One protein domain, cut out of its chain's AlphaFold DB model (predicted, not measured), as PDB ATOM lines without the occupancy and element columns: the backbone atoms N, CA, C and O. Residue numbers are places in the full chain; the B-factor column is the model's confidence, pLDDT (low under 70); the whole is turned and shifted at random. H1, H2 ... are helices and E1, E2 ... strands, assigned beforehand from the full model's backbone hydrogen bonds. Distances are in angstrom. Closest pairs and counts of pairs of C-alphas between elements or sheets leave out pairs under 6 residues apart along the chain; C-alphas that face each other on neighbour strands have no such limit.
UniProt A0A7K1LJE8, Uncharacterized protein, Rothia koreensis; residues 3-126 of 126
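This is residues 3 to 126 of the 126 residues of an uncharacterized protein of Rothia koreensis (UniProt A0A7K1LJE8). Two antiparallel sheets follow each other along the longest axis, their strands running across it, each sheet with a helix over one face: H1 over E2 E3 E4 E5, and H3 over E6 E7 E8. H3 comes close to E5 on the other side from H1, residues 93 to 96 of the long link pass between E5 and E6, and E1 and E8 lie at the far ends. The printed part has 124 residues with four named helices and eight named strands, in the order E1 H1 H2 E2 E3 E4 E5 H3 H4 E6 E7 E8. The class is mixed, and the whole is compact, with a radius of gyration of the C-alphas of 14.3 A and spans of 40 by 32 by 25 A.

Find C-alpha 8 at (-11.789, -39.124, -16.909), where E1, residues 8 to 10, begins. Next come H1, residues 17 to 24, 10.3 A long, and H2, residues 28 to 31. Then read E2, residues 39 to 41, E3, residues 44 to 50, 20.6 A, E4, residues 56 to 62, 19.7 A, and E5, residues 66 to 71, 16.6 A. H3, residues 75 to 82, begins at C-alpha 75 at (-20.424, -15.296, -27.100), and H4 is residues 85 to 88. E6, residues 104 to 107, and E7, residues 113 to 117, lead to E8, residues 121 to 125, which ends at C-alpha 125 at (-32.824, -12.097, -35.138).

E1 pairs with no named strand. E2 E3 E4 E5 form a meander, each strand the antiparallel neighbour of the one before; look for N 39 and O 46 at 2.9 A, N 49 and O 57 at 2.8 A, and N 68 and O 60 at 2.8 A. H1 is on this sheet at a height of 8.4 A, slantwise to the strands; its closest C-alphas to E5 are Ile 18 and Ala 67, 5.7 A apart. H2 only grazes the sheet. H3 is on the opposite face from H1, and C-alphas 71 and 77, the closest of E5 and H3, are 5.1 A apart. H4 is close to H3 but not clearly touching, with C-alphas 80 and 88 at 7.6 A. E6 E7 E8 form a second meander, with N 106 and O 114 at 2.9 A and N 125 and O 113 at 2.7 A. H3 is on it too, at a height of 9.7 A; C-alphas 76 and 114, the closest of H3 and E7, are 6.8 A apart. In H1 and H3 every O i to N i+4 pair is within hydrogen-bond range; H2 and H4 are too short for such a pair.

The C-alphas of Pro 5 and Ser 126, the two farthest apart, are 42.3 A apart. The printed part has no cut, and H4 to E6 is the long link. The mean pLDDT of the printed part is 96.6, and no printed residue is under 70.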
ATOM      1  N   TRP A   3      -9.312 -41.381 -22.527       84.19
ATOM      2  CA  TRP A   3      -8.990 -41.079 -21.136       84.19
ATOM      3  C   TRP A   3      -8.151 -39.811 -21.093       84.19
ATOM      4  O   TRP A   3      -7.169 -39.698 -21.828       84.19
ATOM      5  N   THR A   4      -8.514 -38.887 -20.210       74.31
ATOM      6  CA  THR A   4      -7.651 -37.761 -19.849       74.31
ATOM      7  C   THR A   4      -7.646 -37.555 -18.334       74.31
ATOM      8  O   THR A   4      -8.643 -37.860 -17.673       74.31
ATOM      9  N   PRO A   5      -6.572 -36.982 -17.760       72.00
ATOM     10  CA  PRO A   5      -6.525 -36.686 -16.329       72.00
ATOM     11  C   PRO A   5      -7.569 -35.650 -15.876       72.00
ATOM     12  O   PRO A   5      -7.873 -35.592 -14.689       72.00
ATOM     13  N   PHE A   6      -8.128 -34.844 -16.789       75.69
ATOM     14  CA  PHE A   6      -9.065 -33.763 -16.453       75.69
ATOM     15  C   PHE A   6     -10.530 -34.093 -16.746       75.69
ATOM     16  O   PHE A   6     -11.414 -33.444 -16.192       75.69
ATOM     17  N   THR A   7     -10.799 -35.071 -17.614       77.69
ATOM     18  CA  THR A   7     -12.163 -35.456 -18.006       77.69
ATOM     19  C   THR A   7     -12.519 -36.882 -17.599       77.69
ATOM     20  O   THR A   7     -13.688 -37.223 -17.608       77.69
ATOM     21  N   GLY A   8     -11.551 -37.709 -17.191       84.00
ATOM     22  CA  GLY A   8     -11.789 -39.124 -16.909       84.00
ATOM     23  C   GLY A   8     -11.895 -39.958 -18.189       84.00
ATOM     24  O   GLY A   8     -11.370 -39.575 -19.237       84.00
ATOM     25  N   THR A   9     -12.516 -41.137 -18.089       90.62
ATOM     26  CA  THR A   9     -12.751 -42.022 -19.239       90.62
ATOM     27  C   THR A   9     -14.141 -41.786 -19.809       90.62
ATOM     28  O   THR A   9     -15.119 -42.058 -19.121       90.62
ATOM     29  N   HIS A  10     -14.211 -41.393 -21.081       95.06
ATOM     30  CA  HIS A  10     -15.468 -41.249 -21.809       95.06
ATOM     31  C   HIS A  10     -15.410 -41.878 -23.200       95.06
ATOM     32  O   HIS A  10     -14.355 -41.924 -23.851       95.06
ATOM     33  N   SER A  11     -16.539 -42.410 -23.663       94.62
ATOM     34  CA  SER A  11     -16.652 -42.990 -25.000       94.62
ATOM     35  C   SER A  11     -17.157 -41.971 -26.021       94.62
ATOM     36  O   SER A  11     -17.813 -41.000 -25.672       94.62
ATOM     37  N   VAL A  12     -16.839 -42.181 -27.297       97.69
ATOM     38  CA  VAL A  12     -17.490 -41.479 -28.413       97.69
ATOM     39  C   VAL A  12     -18.017 -42.555 -29.341       97.69
ATOM     40  O   VAL A  12     -17.257 -43.437 -29.761       97.69
ATOM     41  N   ASN A  13     -19.310 -42.505 -29.648       97.12
ATOM     42  CA  ASN A  13     -19.929 -43.444 -30.566       97.12
ATOM     43  C   ASN A  13     -19.676 -43.025 -32.023       97.12
ATOM     44  O   ASN A  13     -20.464 -42.307 -32.630       97.12
ATOM     45  N   PHE A  14     -18.598 -43.531 -32.622       97.12
ATOM     46  CA  PHE A  14     -18.242 -43.245 -34.021       97.12
ATOM     47  C   PHE A  14     -19.186 -43.845 -35.072       97.12
ATOM     48  O   PHE A  14     -19.025 -43.561 -36.259       97.12
ATOM     49  N   SER A  15     -20.152 -44.674 -34.661       96.31
ATOM     50  CA  SER A  15     -21.231 -45.135 -35.544       96.31
ATOM     51  C   SER A  15     -22.427 -44.172 -35.582       96.31
ATOM     52  O   SER A  15     -23.255 -44.275 -36.483       96.31
ATOM     53  N   GLY A  16     -22.508 -43.236 -34.627       97.12
ATOM     54  CA  GLY A  16     -23.544 -42.208 -34.539       97.12
ATOM     55  C   GLY A  16     -23.138 -40.880 -35.182       97.12
ATOM     56  O   GLY A  16     -21.972 -40.639 -35.500       97.12
ATOM     57  N   ALA A  17     -24.114 -39.987 -35.352       98.12
ATOM     58  CA  ALA A  17     -23.915 -38.706 -36.027       98.12
ATOM     59  C   ALA A  17     -23.002 -37.739 -35.251       98.12
ATOM     60  O   ALA A  17     -22.211 -37.027 -35.868       98.12
ATOM     61  N   ILE A  18     -23.059 -37.742 -33.914       98.75
ATOM     62  CA  ILE A  18     -22.155 -36.936 -33.075       98.75
ATOM     63  C   ILE A  18     -20.711 -37.416 -33.239       98.75
ATOM     64  O   ILE A  18     -19.826 -36.609 -33.513       98.75
ATOM     65  N   GLY A  19     -20.466 -38.728 -33.160       98.56
ATOM     66  CA  GLY A  19     -19.131 -39.281 -33.385       98.56
ATOM     67  C   GLY A  19     -18.611 -39.059 -34.808       98.56
ATOM     68  O   GLY A  19     -17.421 -38.791 -34.984       98.56
ATOM     69  N   ALA A  20     -19.485 -39.111 -35.819       98.56
ATOM     70  CA  ALA A  20     -19.135 -38.764 -37.195       98.56
ATOM     71  C   ALA A  20     -18.718 -37.291 -37.314       98.56
ATOM     72  O   ALA A  20     -17.625 -37.019 -37.803       98.56
ATOM     73  N   LYS A  21     -19.510 -36.350 -36.778       98.56
ATOM     74  CA  LYS A  21     -19.153 -34.922 -36.741       98.56
ATOM     75  C   LYS A  21     -17.830 -34.686 -36.018       98.56
ATOM     76  O   LYS A  21     -16.974 -33.960 -36.518       98.56
ATOM     77  N   PHE A  22     -17.661 -35.301 -34.849       98.69
ATOM     78  CA  PHE A  22     -16.440 -35.192 -34.061       98.69
ATOM     79  C   PHE A  22     -15.220 -35.626 -34.875       98.69
ATOM     80  O   PHE A  22     -14.251 -34.874 -34.952       98.69
ATOM     81  N   ARG A  23     -15.291 -36.778 -35.552       98.31
ATOM     82  CA  ARG A  23     -14.246 -37.237 -36.475       98.31
ATOM     83  C   ARG A  23     -14.001 -36.246 -37.608       98.31
ATOM     84  O   ARG A  23     -12.857 -35.862 -37.842       98.31
ATOM     85  N   ASP A  24     -15.054 -35.871 -38.320       98.25
ATOM     86  CA  ASP A  24     -14.946 -35.119 -39.570       98.25
ATOM     87  C   ASP A  24     -14.428 -33.692 -39.322       98.25
ATOM     88  O   ASP A  24     -13.723 -33.131 -40.157       98.25
ATOM     89  N   GLY A  25     -14.690 -33.134 -38.137       97.31
ATOM     90  CA  GLY A  25     -14.127 -31.858 -37.701       97.31
ATOM     91  C   GLY A  25     -12.736 -31.947 -37.067       97.31
ATOM     92  O   GLY A  25     -12.267 -30.941 -36.549       97.31
ATOM     93  N   GLY A  26     -12.050 -33.095 -37.094       97.62
ATOM     94  CA  GLY A  26     -10.661 -33.223 -36.622       97.62
ATOM     95  C   GLY A  26     -10.499 -33.706 -35.178       97.62
ATOM     96  O   GLY A  26      -9.444 -33.492 -34.575       97.62
ATOM     97  N   TYR A  27     -11.516 -34.376 -34.636       97.88
ATOM     98  CA  TYR A  27     -11.529 -34.995 -33.310       97.88
ATOM     99  C   TYR A  27     -11.150 -34.009 -32.184       97.88
ATOM    100  O   TYR A  27     -11.612 -32.861 -32.142       97.88
ATOM    101  N   GLU A  28     -10.310 -34.450 -31.246       96.19
ATOM    102  CA  GLU A  28      -9.911 -33.696 -30.065       96.19
ATOM    103  C   GLU A  28      -9.094 -32.440 -30.375       96.19
ATOM    104  O   GLU A  28      -9.087 -31.512 -29.566       96.19
ATOM    105  N   ASN A  29      -8.462 -32.358 -31.551       95.75
ATOM    106  CA  ASN A  29      -7.708 -31.167 -31.948       95.75
ATOM    107  C   ASN A  29      -8.621 -29.948 -32.128       95.75
ATOM    108  O   ASN A  29      -8.208 -28.818 -31.867       95.75
ATOM    109  N   THR A  30      -9.873 -30.178 -32.526       97.19
ATOM    110  CA  THR A  30     -10.858 -29.114 -32.738       97.19
ATOM    111  C   THR A  30     -11.782 -28.976 -31.540       97.19
ATOM    112  O   THR A  30     -11.927 -27.884 -30.977       97.19
ATOM    113  N   TYR A  31     -12.403 -30.076 -31.121       97.94
ATOM    114  CA  TYR A  31     -13.480 -30.036 -30.133       97.94
ATOM    115  C   TYR A  31     -13.013 -30.361 -28.712       97.94
ATOM    116  O   TYR A  31     -13.718 -30.071 -27.746       97.94
ATOM    117  N   GLY A  32     -11.799 -30.890 -28.565       97.12
ATOM    118  CA  GLY A  32     -11.292 -31.385 -27.295       97.12
ATOM    119  C   GLY A  32     -11.793 -32.785 -26.956       97.12
ATOM    120  O   GLY A  32     -12.306 -33.514 -27.799       97.12
ATOM    121  N   TYR A  33     -11.612 -33.175 -25.702       97.88
ATOM    122  CA  TYR A  33     -11.894 -34.531 -25.244       97.88
ATOM    123  C   TYR A  33     -13.314 -34.644 -24.697       97.88
ATOM    124  O   TYR A  33     -13.791 -33.679 -24.094       97.88
ATOM    125  N   PRO A  34     -13.980 -35.801 -24.853       98.12
ATOM    126  CA  PRO A  34     -15.300 -36.008 -24.273       98.12
ATOM    127  C   PRO A  34     -15.252 -35.866 -22.745       98.12
ATOM    128  O   PRO A  34     -14.335 -36.366 -22.081       98.12
ATOM    129  N   THR A  35     -16.249 -35.173 -22.200       97.50
ATOM    130  CA  THR A  35     -16.471 -34.970 -20.752       97.50
ATOM    131  C   THR A  35     -17.760 -35.623 -20.261       97.50
ATOM    132  O   THR A  35     -18.134 -35.472 -19.100       97.50
ATOM    133  N   SER A  36     -18.484 -36.288 -21.157       97.44
ATOM    134  CA  SER A  36     -19.692 -37.048 -20.869       97.44
ATOM    135  C   SER A  36     -19.789 -38.224 -21.829       97.44
ATOM    136  O   SER A  36     -19.127 -38.244 -22.869       97.44
ATOM    137  N   GLU A  37     -20.677 -39.167 -21.526       97.38
ATOM    138  CA  GLU A  37     -21.211 -40.054 -22.560       97.38
ATOM    139  C   GLU A  37     -22.194 -39.291 -23.459       97.38
ATOM    140  O   GLU A  37     -22.679 -38.211 -23.097       97.38
ATOM    141  N   GLU A  38     -22.479 -39.849 -24.633       98.19
ATOM    142  CA  GLU A  38     -23.596 -39.401 -25.463       98.19
ATOM    143  C   GLU A  38     -24.918 -39.757 -24.770       98.19
ATOM    144  O   GLU A  38     -25.143 -40.905 -24.380       98.19
ATOM    145  N   VAL A  39     -25.796 -38.769 -24.610       98.00
ATOM    146  CA  VAL A  39     -27.137 -38.943 -24.042       98.00
ATOM    147  C   VAL A  39     -28.156 -38.759 -25.153       98.00
ATOM    148  O   VAL A  39     -28.088 -37.785 -25.894       98.00
ATOM    149  N   SER A  40     -29.107 -39.686 -25.263       97.56
ATOM    150  CA  SER A  40     -30.241 -39.599 -26.188       97.56
ATOM    151  C   SER A  40     -31.546 -39.525 -25.401       97.56
ATOM    152  O   SER A  40     -31.853 -40.438 -24.634       97.56
ATOM    153  N   ALA A  41     -32.305 -38.450 -25.585       93.00
ATOM    154  CA  ALA A  41     -33.581 -38.209 -24.916       93.00
ATOM    155  C   ALA A  41     -34.456 -37.274 -25.763       93.00
ATOM    156  O   ALA A  41     -33.941 -36.482 -26.548       93.00
ATOM    157  N   ASP A  42     -35.780 -37.389 -25.630       93.56
ATOM    158  CA  ASP A  42     -36.758 -36.458 -26.219       93.56
ATOM    159  C   ASP A  42     -36.553 -36.152 -27.720       93.56
ATOM    160  O   ASP A  42     -36.797 -35.046 -28.200       93.56
ATOM    161  N   GLY A  43     -36.106 -37.158 -28.481       95.44
ATOM    162  CA  GLY A  43     -35.929 -37.074 -29.933       95.44
ATOM    163  C   GLY A  43     -34.636 -36.399 -30.403       95.44
ATOM    164  O   GLY A  43     -34.502 -36.146 -31.597       95.44
ATOM    165  N   TYR A  44     -33.685 -36.127 -29.509       97.69
ATOM    166  CA  TYR A  44     -32.356 -35.618 -29.850       97.69
ATOM    167  C   TYR A  44     -31.263 -36.353 -29.064       97.69
ATOM    168  O   TYR A  44     -31.536 -37.111 -28.130       97.69
ATOM    169  N   ALA A  45     -30.012 -36.146 -29.463       98.62
ATOM    170  CA  ALA A  45     -28.846 -36.635 -28.739       98.62
ATOM    171  C   ALA A  45     -27.860 -35.498 -28.485       98.62
ATOM    172  O   ALA A  45     -27.851 -34.509 -29.219       98.62
ATOM    173  N   TYR A  46     -27.030 -35.617 -27.456       98.69
ATOM    174  CA  TYR A  46     -25.980 -34.644 -27.184       98.69
ATOM    175  C   TYR A  46     -24.795 -35.242 -26.429       98.69
ATOM    176  O   TYR A  46     -24.922 -36.237 -25.715       98.69
ATOM    177  N   GLN A  47     -23.636 -34.606 -26.577       98.81
ATOM    178  CA  GLN A  47     -22.414 -34.958 -25.863       98.81
ATOM    179  C   GLN A  47     -21.530 -33.721 -25.669       98.81
ATOM    180  O   GLN A  47     -21.406 -32.890 -26.575       98.81
ATOM    181  N   TRP A  48     -20.892 -33.608 -24.501       98.62
ATOM    182  CA  TRP A  48     -19.946 -32.528 -24.219       98.62
ATOM    183  C   TRP A  48     -18.504 -32.925 -24.503       98.62
ATOM    184  O   TRP A  48     -18.062 -34.036 -24.198       98.62
ATOM    185  N   PHE A  49     -17.758 -31.946 -25.005       98.56
ATOM    186  CA  PHE A  49     -16.326 -32.001 -25.237       98.56
ATOM    187  C   PHE A  49     -15.658 -30.754 -24.666       98.56
ATOM    188  O   PHE A  49     -16.234 -29.663 -24.663       98.56
ATOM    189  N   ARG A  50     -14.411 -30.890 -24.211       97.75
ATOM    190  CA  ARG A  50     -13.641 -29.773 -23.660       97.75
ATOM    191  C   ARG A  50     -12.205 -29.772 -24.157       97.75
ATOM    192  O   ARG A  50     -11.492 -30.772 -24.048       97.75
ATOM    193  N   THR A  51     -11.759 -28.636 -24.689       96.25
ATOM    194  CA  THR A  51     -10.354 -28.452 -25.084       96.25
ATOM    195  C   THR A  51      -9.465 -28.266 -23.854       96.25
ATOM    196  O   THR A  51      -9.927 -27.849 -22.792       96.25
ATOM    197  N   ALA A  52      -8.156 -28.487 -24.005       92.00
ATOM    198  CA  ALA A  52      -7.186 -28.215 -22.938       92.00
ATOM    199  C   ALA A  52      -7.166 -26.735 -22.501       92.00
ATOM    200  O   ALA A  52      -6.897 -26.438 -21.341       92.00
ATOM    201  N   SER A  53      -7.500 -25.809 -23.408       94.56
ATOM    202  CA  SER A  53      -7.657 -24.378 -23.108       94.56
ATOM    203  C   SER A  53      -8.961 -24.035 -22.378       94.56
ATOM    204  O   SER A  53      -9.174 -22.884 -22.012       94.56
ATOM    205  N   GLY A  54      -9.837 -25.017 -22.160       95.19
ATOM    206  CA  GLY A  54     -11.070 -24.857 -21.400       95.19
ATOM    207  C   GLY A  54     -12.308 -24.513 -22.225       95.19
ATOM    208  O   GLY A  54     -13.360 -24.339 -21.617       95.19
ATOM    209  N   ARG A  55     -12.225 -24.466 -23.563       97.56
ATOM    210  CA  ARG A  55     -13.392 -24.254 -24.434       97.56
ATOM    211  C   ARG A  55     -14.350 -25.439 -24.314       97.56
ATOM    212  O   ARG A  55     -13.925 -26.569 -24.559       97.56
ATOM    213  N   SER A  56     -15.604 -25.170 -23.949       98.19
ATOM    214  CA  SER A  56     -16.679 -26.173 -23.893       98.19
ATOM    215  C   SER A  56     -17.411 -26.216 -25.229       98.19
ATOM    216  O   SER A  56     -17.873 -25.182 -25.714       98.19
ATOM    217  N   ASN A  57     -17.492 -27.404 -25.820       98.62
ATOM    218  CA  ASN A  57     -18.234 -27.682 -27.041       98.62
ATOM    219  C   ASN A  57     -19.334 -28.693 -26.711       98.62
ATOM    220  O   ASN A  57     -19.039 -29.841 -26.381       98.62
ATOM    221  N   LEU A  58     -20.591 -28.283 -26.828       98.81
ATOM    222  CA  LEU A  58     -21.736 -29.183 -26.755       98.81
ATOM    223  C   LEU A  58     -22.143 -29.548 -28.180       98.81
ATOM    224  O   LEU A  58     -22.609 -28.692 -28.927       98.81
ATOM    225  N   MET A  59     -21.957 -30.805 -28.570       98.88
ATOM    226  CA  MET A  59     -22.517 -31.308 -29.823       98.88
ATOM    227  C   MET A  59     -23.929 -31.806 -29.567       98.88
ATOM    228  O   MET A  59     -24.134 -32.608 -28.660       98.88
ATOM    229  N   MET A  60     -24.882 -31.357 -30.374       98.81
ATOM    230  CA  MET A  60     -26.267 -31.816 -30.349       98.81
ATOM    231  C   MET A  60     -26.641 -32.359 -31.720       98.81
ATOM    232  O   MET A  60     -26.272 -31.772 -32.733       98.81
ATOM    233  N   TRP A  61     -27.378 -33.463 -31.752       98.75
ATOM    234  CA  TRP A  61     -27.932 -34.050 -32.964       98.75
ATOM    235  C   TRP A  61     -29.456 -34.067 -32.918       98.75
ATOM    236  O   TRP A  61     -30.036 -34.503 -31.923       98.75
ATOM    237  N   THR A  62     -30.094 -33.660 -34.013       98.44
ATOM    238  CA  THR A  62     -31.530 -33.850 -34.259       98.44
ATOM    239  C   THR A  62     -31.750 -34.623 -35.568       98.44
ATOM    240  O   THR A  62     -30.912 -34.558 -36.473       98.44
ATOM    241  N   PRO A  63     -32.886 -35.328 -35.729       97.88
ATOM    242  CA  PRO A  63     -33.228 -35.982 -36.993       97.88
ATOM    243  C   PRO A  63     -33.367 -35.014 -38.177       97.88
ATOM    244  O   PRO A  63     -33.115 -35.412 -39.311       97.88
ATOM    245  N   SER A  64     -33.798 -33.773 -37.925       97.38
ATOM    246  CA  SER A  64     -34.050 -32.756 -38.953       97.38
ATOM    247  C   SER A  64     -32.786 -32.062 -39.442       97.38
ATOM    248  O   SER A  64     -32.673 -31.799 -40.637       97.38
ATOM    249  N   ASP A  65     -31.848 -31.776 -38.538       98.19
ATOM    250  CA  ASP A  65     -30.724 -30.873 -38.817       98.19
ATOM    251  C   ASP A  65     -29.376 -31.602 -38.800       98.19
ATOM    252  O   ASP A  65     -28.391 -31.130 -39.357       98.19
ATOM    253  N   GLY A  66     -29.317 -32.804 -38.225       98.50
ATOM    254  CA  GLY A  66     -28.056 -33.498 -38.019       98.50
ATOM    255  C   GLY A  66     -27.307 -32.945 -36.809       98.50
ATOM    256  O   GLY A  66     -27.915 -32.448 -35.864       98.50
ATOM    257  N   ALA A  67     -25.982 -33.130 -36.789       98.69
ATOM    258  CA  ALA A  67     -25.151 -32.801 -35.636       98.69
ATOM    259  C   ALA A  67     -24.503 -31.413 -35.775       98.69
ATOM    260  O   ALA A  67     -23.740 -31.157 -36.715       98.69
ATOM    261  N   HIS A  68     -24.716 -30.556 -34.779       98.88
ATOM    262  CA  HIS A  68     -24.174 -29.200 -34.702       98.88
ATOM    263  C   HIS A  68     -23.577 -28.895 -33.331       98.88
ATOM    264  O   HIS A  68     -23.973 -29.469 -32.318       98.88
ATOM    265  N   THR A  69     -22.593 -28.003 -33.308       98.81
ATOM    266  CA  THR A  69     -21.836 -27.642 -32.110       98.81
ATOM    267  C   THR A  69     -22.281 -26.287 -31.569       98.81
ATOM    268  O   THR A  69     -22.299 -25.295 -32.293       98.81
ATOM    269  N   ILE A  70     -22.542 -26.223 -30.265       98.81
ATOM    270  CA  ILE A  70     -22.571 -24.986 -29.482       98.81
ATOM    271  C   ILE A  70     -21.211 -24.800 -28.811       98.81
ATOM    272  O   ILE A  70     -20.762 -25.673 -28.064       98.81
ATOM    273  N   ILE A  71     -20.569 -23.649 -29.024       98.75
ATOM    274  CA  ILE A  71     -19.381 -23.249 -28.262       98.75
ATOM    275  C   ILE A  71     -19.865 -22.530 -26.998       98.75
ATOM    276  O   ILE A  71     -20.009 -21.312 -26.977       98.75
ATOM    277  N   GLU A  72     -20.142 -23.280 -25.933       98.62
ATOM    278  CA  GLU A  72     -20.779 -22.771 -24.704       98.62
ATOM    279  C   GLU A  72     -19.963 -21.686 -23.983       98.62
ATOM    280  O   GLU A  72     -20.516 -20.875 -23.248       98.62
ATOM    281  N   THR A  73     -18.644 -21.654 -24.192       98.31
ATOM    282  CA  THR A  73     -17.756 -20.599 -23.671       98.31
ATOM    283  C   THR A  73     -17.585 -19.415 -24.633       98.31
ATOM    284  O   THR A  73     -16.832 -18.493 -24.333       98.31
ATOM    285  N   GLY A  74     -18.191 -19.477 -25.821       98.00
ATOM    286  CA  GLY A  74     -18.219 -18.406 -26.816       98.00
ATOM    287  C   GLY A  74     -19.388 -17.450 -26.583       98.00
ATOM    288  O   GLY A  74     -20.270 -17.718 -25.770       98.00
ATOM    289  N   ALA A  75     -19.407 -16.327 -27.303       98.38
ATOM    290  CA  ALA A  75     -20.424 -15.296 -27.100       98.38
ATOM    291  C   ALA A  75     -21.845 -15.796 -27.419       98.38
ATOM    292  O   ALA A  75     -22.759 -15.587 -26.623       98.38
ATOM    293  N   ILE A  76     -22.032 -16.478 -28.557       98.81
ATOM    294  CA  ILE A  76     -23.350 -16.980 -28.973       98.81
ATOM    295  C   ILE A  76     -23.790 -18.137 -28.075       98.81
ATOM    296  O   ILE A  76     -24.908 -18.115 -27.564       98.81
ATOM    297  N   GLY A  77     -22.913 -19.113 -27.825       98.81
ATOM    298  CA  GLY A  77     -23.229 -20.230 -26.934       98.81
ATOM    299  C   GLY A  77     -23.524 -19.794 -25.497       98.81
ATOM    300  O   GLY A  77     -24.466 -20.301 -24.895       98.81
ATOM    301  N   GLY A  78     -22.794 -18.812 -24.962       98.69
ATOM    302  CA  GLY A  78     -23.087 -18.222 -23.652       98.69
ATOM    303  C   GLY A  78     -24.474 -17.578 -23.608       98.69
ATOM    304  O   GLY A  78     -25.267 -17.873 -22.715       98.69
ATOM    305  N   ALA A  79     -24.818 -16.786 -24.626       98.56
ATOM    306  CA  ALA A  79     -26.143 -16.184 -24.725       98.56
ATOM    307  C   ALA A  79     -27.253 -17.240 -24.905       98.56
ATOM    308  O   ALA A  79     -28.322 -17.113 -24.310       98.56
ATOM    309  N   TRP A  80     -26.997 -18.326 -25.641       98.75
ATOM    310  CA  TRP A  80     -27.924 -19.457 -25.764       98.75
ATOM    311  C   TRP A  80     -28.211 -20.109 -24.405       98.75
ATOM    312  O   TRP A  80     -29.364 -20.414 -24.095       98.75
ATOM    313  N   ILE A  81     -27.190 -20.254 -23.551       98.69
ATOM    314  CA  ILE A  81     -27.350 -20.758 -22.180       98.69
ATOM    315  C   ILE A  81     -28.233 -19.829 -21.349       98.69
ATOM    316  O   ILE A  81     -29.184 -20.291 -20.717       98.69
ATOM    317  N   GLU A  82     -27.934 -18.531 -21.361       98.44
ATOM    318  CA  GLU A  82     -28.673 -17.514 -20.601       98.44
ATOM    319  C   GLU A  82     -30.141 -17.412 -21.029       98.44
ATOM    320  O   GLU A  82     -31.006 -17.099 -20.214       98.44
ATOM    321  N   ASN A  83     -30.435 -17.737 -22.288       98.06
ATOM    322  CA  ASN A  83     -31.779 -17.691 -22.853       98.06
ATOM    323  C   ASN A  83     -32.533 -19.026 -22.763       98.06
ATOM    324  O   ASN A  83     -33.536 -19.203 -23.447       98.06
ATOM    325  N   GLY A  84     -32.102 -19.963 -21.912       98.06
ATOM    326  CA  GLY A  84     -32.852 -21.193 -21.634       98.06
ATOM    327  C   GLY A  84     -32.518 -22.373 -22.548       98.06
ATOM    328  O   GLY A  84     -33.291 -23.333 -22.611       98.06
ATOM    329  N   ARG A  85     -31.367 -22.330 -23.230       98.12
ATOM    330  CA  ARG A  85     -30.797 -23.449 -23.994       98.12
ATOM    331  C   ARG A  85     -31.778 -24.021 -25.032       98.12
ATOM    332  O   ARG A  85     -32.460 -23.281 -25.744       98.12
ATOM    333  N   GLU A  86     -31.891 -25.347 -25.111       96.62
ATOM    334  CA  GLU A  86     -32.762 -26.068 -26.038       96.62
ATOM    335  C   GLU A  86     -34.265 -25.885 -25.782       96.62
ATOM    336  O   GLU A  86     -35.066 -26.264 -26.643       96.62
ATOM    337  N   SER A  87     -34.642 -25.319 -24.629       97.06
ATOM    338  CA  SER A  87     -36.018 -24.905 -24.315       97.06
ATOM    339  C   SER A  87     -36.303 -23.453 -24.720       97.06
ATOM    340  O   SER A  87     -37.462 -23.083 -24.882       97.06
ATOM    341  N   GLY A  88     -35.258 -22.639 -24.887       97.81
ATOM    342  CA  GLY A  88     -35.332 -21.234 -25.274       97.81
ATOM    343  C   GLY A  88     -35.252 -21.035 -26.781       97.81
ATOM    344  O   GLY A  88     -36.257 -21.097 -27.484       97.81
ATOM    345  N   TRP A  89     -34.045 -20.801 -27.294       98.25
ATOM    346  CA  TRP A  89     -33.808 -20.638 -28.737       98.25
ATOM    347  C   TRP A  89     -33.935 -21.954 -29.511       98.25
ATOM    348  O   TRP A  89     -34.130 -21.946 -30.725       98.25
ATOM    349  N   GLY A  90     -33.867 -23.089 -28.814       98.06
ATOM    350  CA  GLY A  90     -33.945 -24.411 -29.422       98.06
ATOM    351  C   GLY A  90     -32.570 -25.027 -29.666       98.06
ATOM    352  O   GLY A  90     -31.556 -24.560 -29.148       98.06
ATOM    353  N   LYS A  91     -32.541 -26.127 -30.417       98.50
ATOM    354  CA  LYS A  91     -31.318 -26.877 -30.732       98.50
ATOM    355  C   LYS A  91     -30.591 -26.178 -31.889       98.50
ATOM    356  O   LYS A  91     -31.274 -25.573 -32.716       98.50
ATOM    357  N   PRO A  92     -29.252 -26.235 -31.977       98.69
ATOM    358  CA  PRO A  92     -28.545 -25.661 -33.116       98.69
ATOM    359  C   PRO A  92     -28.929 -26.365 -34.418       98.69
ATOM    360  O   PRO A  92     -28.936 -27.593 -34.482       98.69
ATOM    361  N   THR A  93     -29.185 -25.580 -35.460       98.81
ATOM    362  CA  THR A  93     -29.392 -26.061 -36.838       98.81
ATOM    363  C   THR A  93     -28.214 -25.703 -37.748       98.81
ATOM    364  O   THR A  93     -28.216 -26.003 -38.939       98.81
ATOM    365  N   THR A  94     -27.214 -25.006 -37.203       98.88
ATOM    366  CA  THR A  94     -25.917 -24.749 -37.829       98.88
ATOM    367  C   THR A  94     -24.821 -24.799 -36.768       98.88
ATOM    368  O   THR A  94     -25.067 -24.575 -35.580       98.88
ATOM    369  N   ASP A  95     -23.581 -25.021 -37.201       98.81
ATOM    370  CA  ASP A  95     -22.433 -24.557 -36.414       98.81
ATOM    371  C   ASP A  95     -22.369 -23.019 -36.456       98.81
ATOM    372  O   ASP A  95     -23.088 -22.388 -37.240       98.81
ATOM    373  N   GLU A  96     -21.514 -22.406 -35.638       98.56
ATOM    374  CA  GLU A  96     -21.143 -21.005 -35.856       98.56
ATOM    375  C   GLU A  96     -20.448 -20.861 -37.224       98.56
ATOM    376  O   GLU A  96     -19.531 -21.619 -37.547       98.56
ATOM    377  N   PHE A  97     -20.865 -19.888 -38.033       98.38
ATOM    378  CA  PHE A  97     -20.261 -19.606 -39.339       98.38
ATOM    379  C   PHE A  97     -20.116 -18.104 -39.572       98.38
ATOM    380  O   PHE A  97     -20.907 -17.314 -39.064       98.38
ATOM    381  N   GLN A  98     -19.123 -17.694 -40.363       98.06
ATOM    382  CA  GLN A  98     -18.999 -16.295 -40.764       98.06
ATOM    383  C   GLN A  98     -19.928 -15.998 -41.948       98.06
ATOM    384  O   GLN A  98     -19.813 -16.624 -43.005       98.06
ATOM    385  N   GLY A  99     -20.854 -15.059 -41.763       97.38
ATOM    386  CA  GLY A  99     -21.770 -14.578 -42.792       97.38
ATOM    387  C   GLY A  99     -21.088 -13.648 -43.795       97.38
ATOM    388  O   GLY A  99     -19.989 -13.135 -43.571       97.38
ATOM    389  N   SER A 100     -21.756 -13.389 -44.922       97.19
ATOM    390  CA  SER A 100     -21.276 -12.436 -45.938       97.19
ATOM    391  C   SER A 100     -21.254 -10.983 -45.454       97.19
ATOM    392  O   SER A 100     -20.612 -10.139 -46.071       97.19
ATOM    393  N   ASP A 101     -21.967 -10.687 -44.370       96.56
ATOM    394  CA  ASP A 101     -21.943  -9.410 -43.652       96.56
ATOM    395  C   ASP A 101     -20.744  -9.288 -42.685       96.56
ATOM    396  O   ASP A 101     -20.591  -8.274 -42.008       96.56
ATOM    397  N   GLY A 102     -19.884 -10.312 -42.630       97.19
ATOM    398  CA  GLY A 102     -18.689 -10.364 -41.796       97.19
ATOM    399  C   GLY A 102     -18.944 -10.777 -40.348       97.19
ATOM    400  O   GLY A 102     -17.971 -10.901 -39.597       97.19
ATOM    401  N   LYS A 103     -20.199 -11.016 -39.949       98.38
ATOM    402  CA  LYS A 103     -20.564 -11.400 -38.579       98.38
ATOM    403  C   LYS A 103     -20.446 -12.907 -38.389       98.38
ATOM    404  O   LYS A 103     -20.440 -13.665 -39.354       98.38
ATOM    405  N   ILE A 104     -20.334 -13.358 -37.144       98.62
ATOM    406  CA  ILE A 104     -20.509 -14.776 -36.810       98.62
ATOM    407  C   ILE A 104     -21.994 -15.025 -36.598       98.62
ATOM    408  O   ILE A 104     -22.617 -14.264 -35.872       98.62
ATOM    409  N   HIS A 105     -22.544 -16.069 -37.207       98.75
ATOM    410  CA  HIS A 105     -23.949 -16.451 -37.129       98.75
ATOM    411  C   HIS A 105     -24.089 -17.842 -36.537       98.75
ATOM    412  O   HIS A 105     -23.278 -18.723 -36.819       98.75
ATOM    413  N   GLN A 106     -25.182 -18.072 -35.821       98.88
ATOM    414  CA  GLN A 106     -25.684 -19.408 -35.539       98.88
ATOM    415  C   GLN A 106     -27.209 -19.416 -35.567       98.88
ATOM    416  O   GLN A 106     -27.845 -18.459 -35.122       98.88
ATOM    417  N   LYS A 107     -27.796 -20.493 -36.089       98.75
ATOM    418  CA  LYS A 107     -29.249 -20.660 -36.196       98.75
ATOM    419  C   LYS A 107     -29.740 -21.767 -35.276       98.75
ATOM    420  O   LYS A 107     -29.022 -22.736 -35.017       98.75
ATOM    421  N   PHE A 108     -30.970 -21.614 -34.802       98.81
ATOM    422  CA  PHE A 108     -31.587 -22.494 -33.823       98.81
ATOM    423  C   PHE A 108     -33.014 -22.883 -34.217       98.81
ATOM    424  O   PHE A 108     -33.723 -22.157 -34.917       98.81
ATOM    425  N   SER A 109     -33.451 -24.040 -33.720       98.12
ATOM    426  CA  SER A 109     -34.670 -24.716 -34.168       98.12
ATOM    427  C   SER A 109     -35.972 -23.956 -33.895       98.12
ATOM    428  O   SER A 109     -36.975 -24.256 -34.534       98.12
ATOM    429  N   ASN A 110     -35.987 -22.977 -32.982       97.62
ATOM    430  CA  ASN A 110     -37.182 -22.160 -32.719       97.62
ATOM    431  C   ASN A 110     -37.245 -20.902 -33.606       97.62
ATOM    432  O   ASN A 110     -37.905 -19.931 -33.250       97.62
ATOM    433  N   GLY A 111     -36.553 -20.912 -34.752       97.56
ATOM    434  CA  GLY A 111     -36.537 -19.801 -35.708       97.56
ATOM    435  C   GLY A 111     -35.614 -18.651 -35.308       97.56
ATOM    436  O   GLY A 111     -35.663 -17.593 -35.924       97.56
ATOM    437  N   VAL A 112     -34.774 -18.849 -34.292       98.38
ATOM    438  CA  VAL A 112     -33.838 -17.831 -33.813       98.38
ATOM    439  C   VAL A 112     -32.543 -17.910 -34.613       98.38
ATOM    440  O   VAL A 112     -31.935 -18.974 -34.724       98.38
ATOM    441  N   GLU A 113     -32.077 -16.775 -35.118       98.50
ATOM    442  CA  GLU A 113     -30.720 -16.605 -35.631       98.50
ATOM    443  C   GLU A 113     -29.988 -15.585 -34.765       98.50
ATOM    444  O   GLU A 113     -30.531 -14.548 -34.406       98.50
ATOM    445  N   VAL A 114     -28.748 -15.873 -34.397       98.56
ATOM    446  CA  VAL A 114     -27.958 -14.998 -33.534       98.56
ATOM    447  C   VAL A 114     -26.694 -14.620 -34.256       98.56
ATOM    448  O   VAL A 114     -25.995 -15.489 -34.770       98.56
ATOM    449  N   THR A 115     -26.402 -13.325 -34.268       98.62
ATOM    450  CA  THR A 115     -25.171 -12.789 -34.838       98.62
ATOM    451  C   THR A 115     -24.277 -12.209 -33.754       98.62
ATOM    452  O   THR A 115     -24.769 -11.691 -32.747       98.62
ATOM    453  N   TRP A 116     -22.968 -12.265 -33.972       98.56
ATOM    454  CA  TRP A 116     -21.970 -11.657 -33.109       98.56
ATOM    455  C   TRP A 116     -20.865 -10.973 -33.912       98.56
ATOM    456  O   TRP A 116     -20.334 -11.534 -34.875       98.56
ATOM    457  N   THR A 117     -20.462  -9.788 -33.456       97.81
ATOM    458  CA  THR A 117     -19.177  -9.156 -33.787       97.81
ATOM    459  C   THR A 117     -18.583  -8.497 -32.549       97.81
ATOM    460  O   THR A 117     -19.290  -8.221 -31.580       97.81
ATOM    461  N   ALA A 118     -17.284  -8.195 -32.594       96.44
ATOM    462  CA  ALA A 118     -16.626  -7.442 -31.528       96.44
ATOM    463  C   ALA A 118     -17.234  -6.038 -31.334       96.44
ATOM    464  O   ALA A 118     -17.333  -5.577 -30.199       96.44
ATOM    465  N   ASP A 119     -17.673  -5.395 -32.421       96.38
ATOM    466  CA  ASP A 119     -18.193  -4.025 -32.392       96.38
ATOM    467  C   ASP A 119     -19.652  -3.947 -31.920       96.38
ATOM    468  O   ASP A 119     -20.043  -2.986 -31.258       96.38
ATOM    469  N   GLU A 120     -20.477  -4.945 -32.253       96.00
ATOM    470  CA  GLU A 120     -21.918  -4.907 -31.976       96.00
ATOM    471  C   GLU A 120     -22.359  -5.812 -30.822       96.00
ATOM    472  O   GLU A 120     -23.470  -5.641 -30.312       96.00
ATOM    473  N   GLY A 121     -21.523  -6.771 -30.418       97.44
ATOM    474  CA  GLY A 121     -21.905  -7.824 -29.484       97.44
ATOM    475  C   GLY A 121     -22.958  -8.769 -30.070       97.44
ATOM    476  O   GLY A 121     -23.039  -8.961 -31.281       97.44
ATOM    477  N   ILE A 122     -23.751  -9.388 -29.191       98.12
ATOM    478  CA  ILE A 122     -24.819 -10.321 -29.573       98.12
ATOM    479  C   ILE A 122     -26.033  -9.566 -30.117       98.12
ATOM    480  O   ILE A 122     -26.550  -8.648 -29.477       98.12
ATOM    481  N   ARG A 123     -26.545 -10.009 -31.268       98.06
ATOM    482  CA  ARG A 123     -27.837  -9.590 -31.826       98.06
ATOM    483  C   ARG A 123     -28.682 -10.814 -32.127       98.06
ATOM    484  O   ARG A 123     -28.241 -11.698 -32.853       98.06
ATOM    485  N   VAL A 124     -29.894 -10.834 -31.587       97.69
ATOM    486  CA  VAL A 124     -30.886 -11.883 -31.840       97.69
ATOM    487  C   VAL A 124     -31.798 -11.421 -32.972       97.69
ATOM    488  O   VAL A 124     -32.331 -10.313 -32.922       97.69
ATOM    489  N   LEU A 125     -31.950 -12.262 -33.985       95.12
ATOM    490  CA  LEU A 125     -32.824 -12.097 -35.138       95.12
ATOM    491  C   LEU A 125     -33.951 -13.137 -35.030       95.12
ATOM    492  O   LEU A 125     -33.694 -14.306 -34.731       95.12
ATOM    493  N   SER A 126     -35.189 -12.692 -35.237       79.56
ATOM    494  CA  SER A 126     -36.430 -13.482 -35.158       79.56
ATOM    495  C   SER A 126     -37.222 -13.391 -36.450       79.56
ATOM    496  O   SER A 126     -37.248 -12.257 -36.986       79.56
TER     497      SER A 126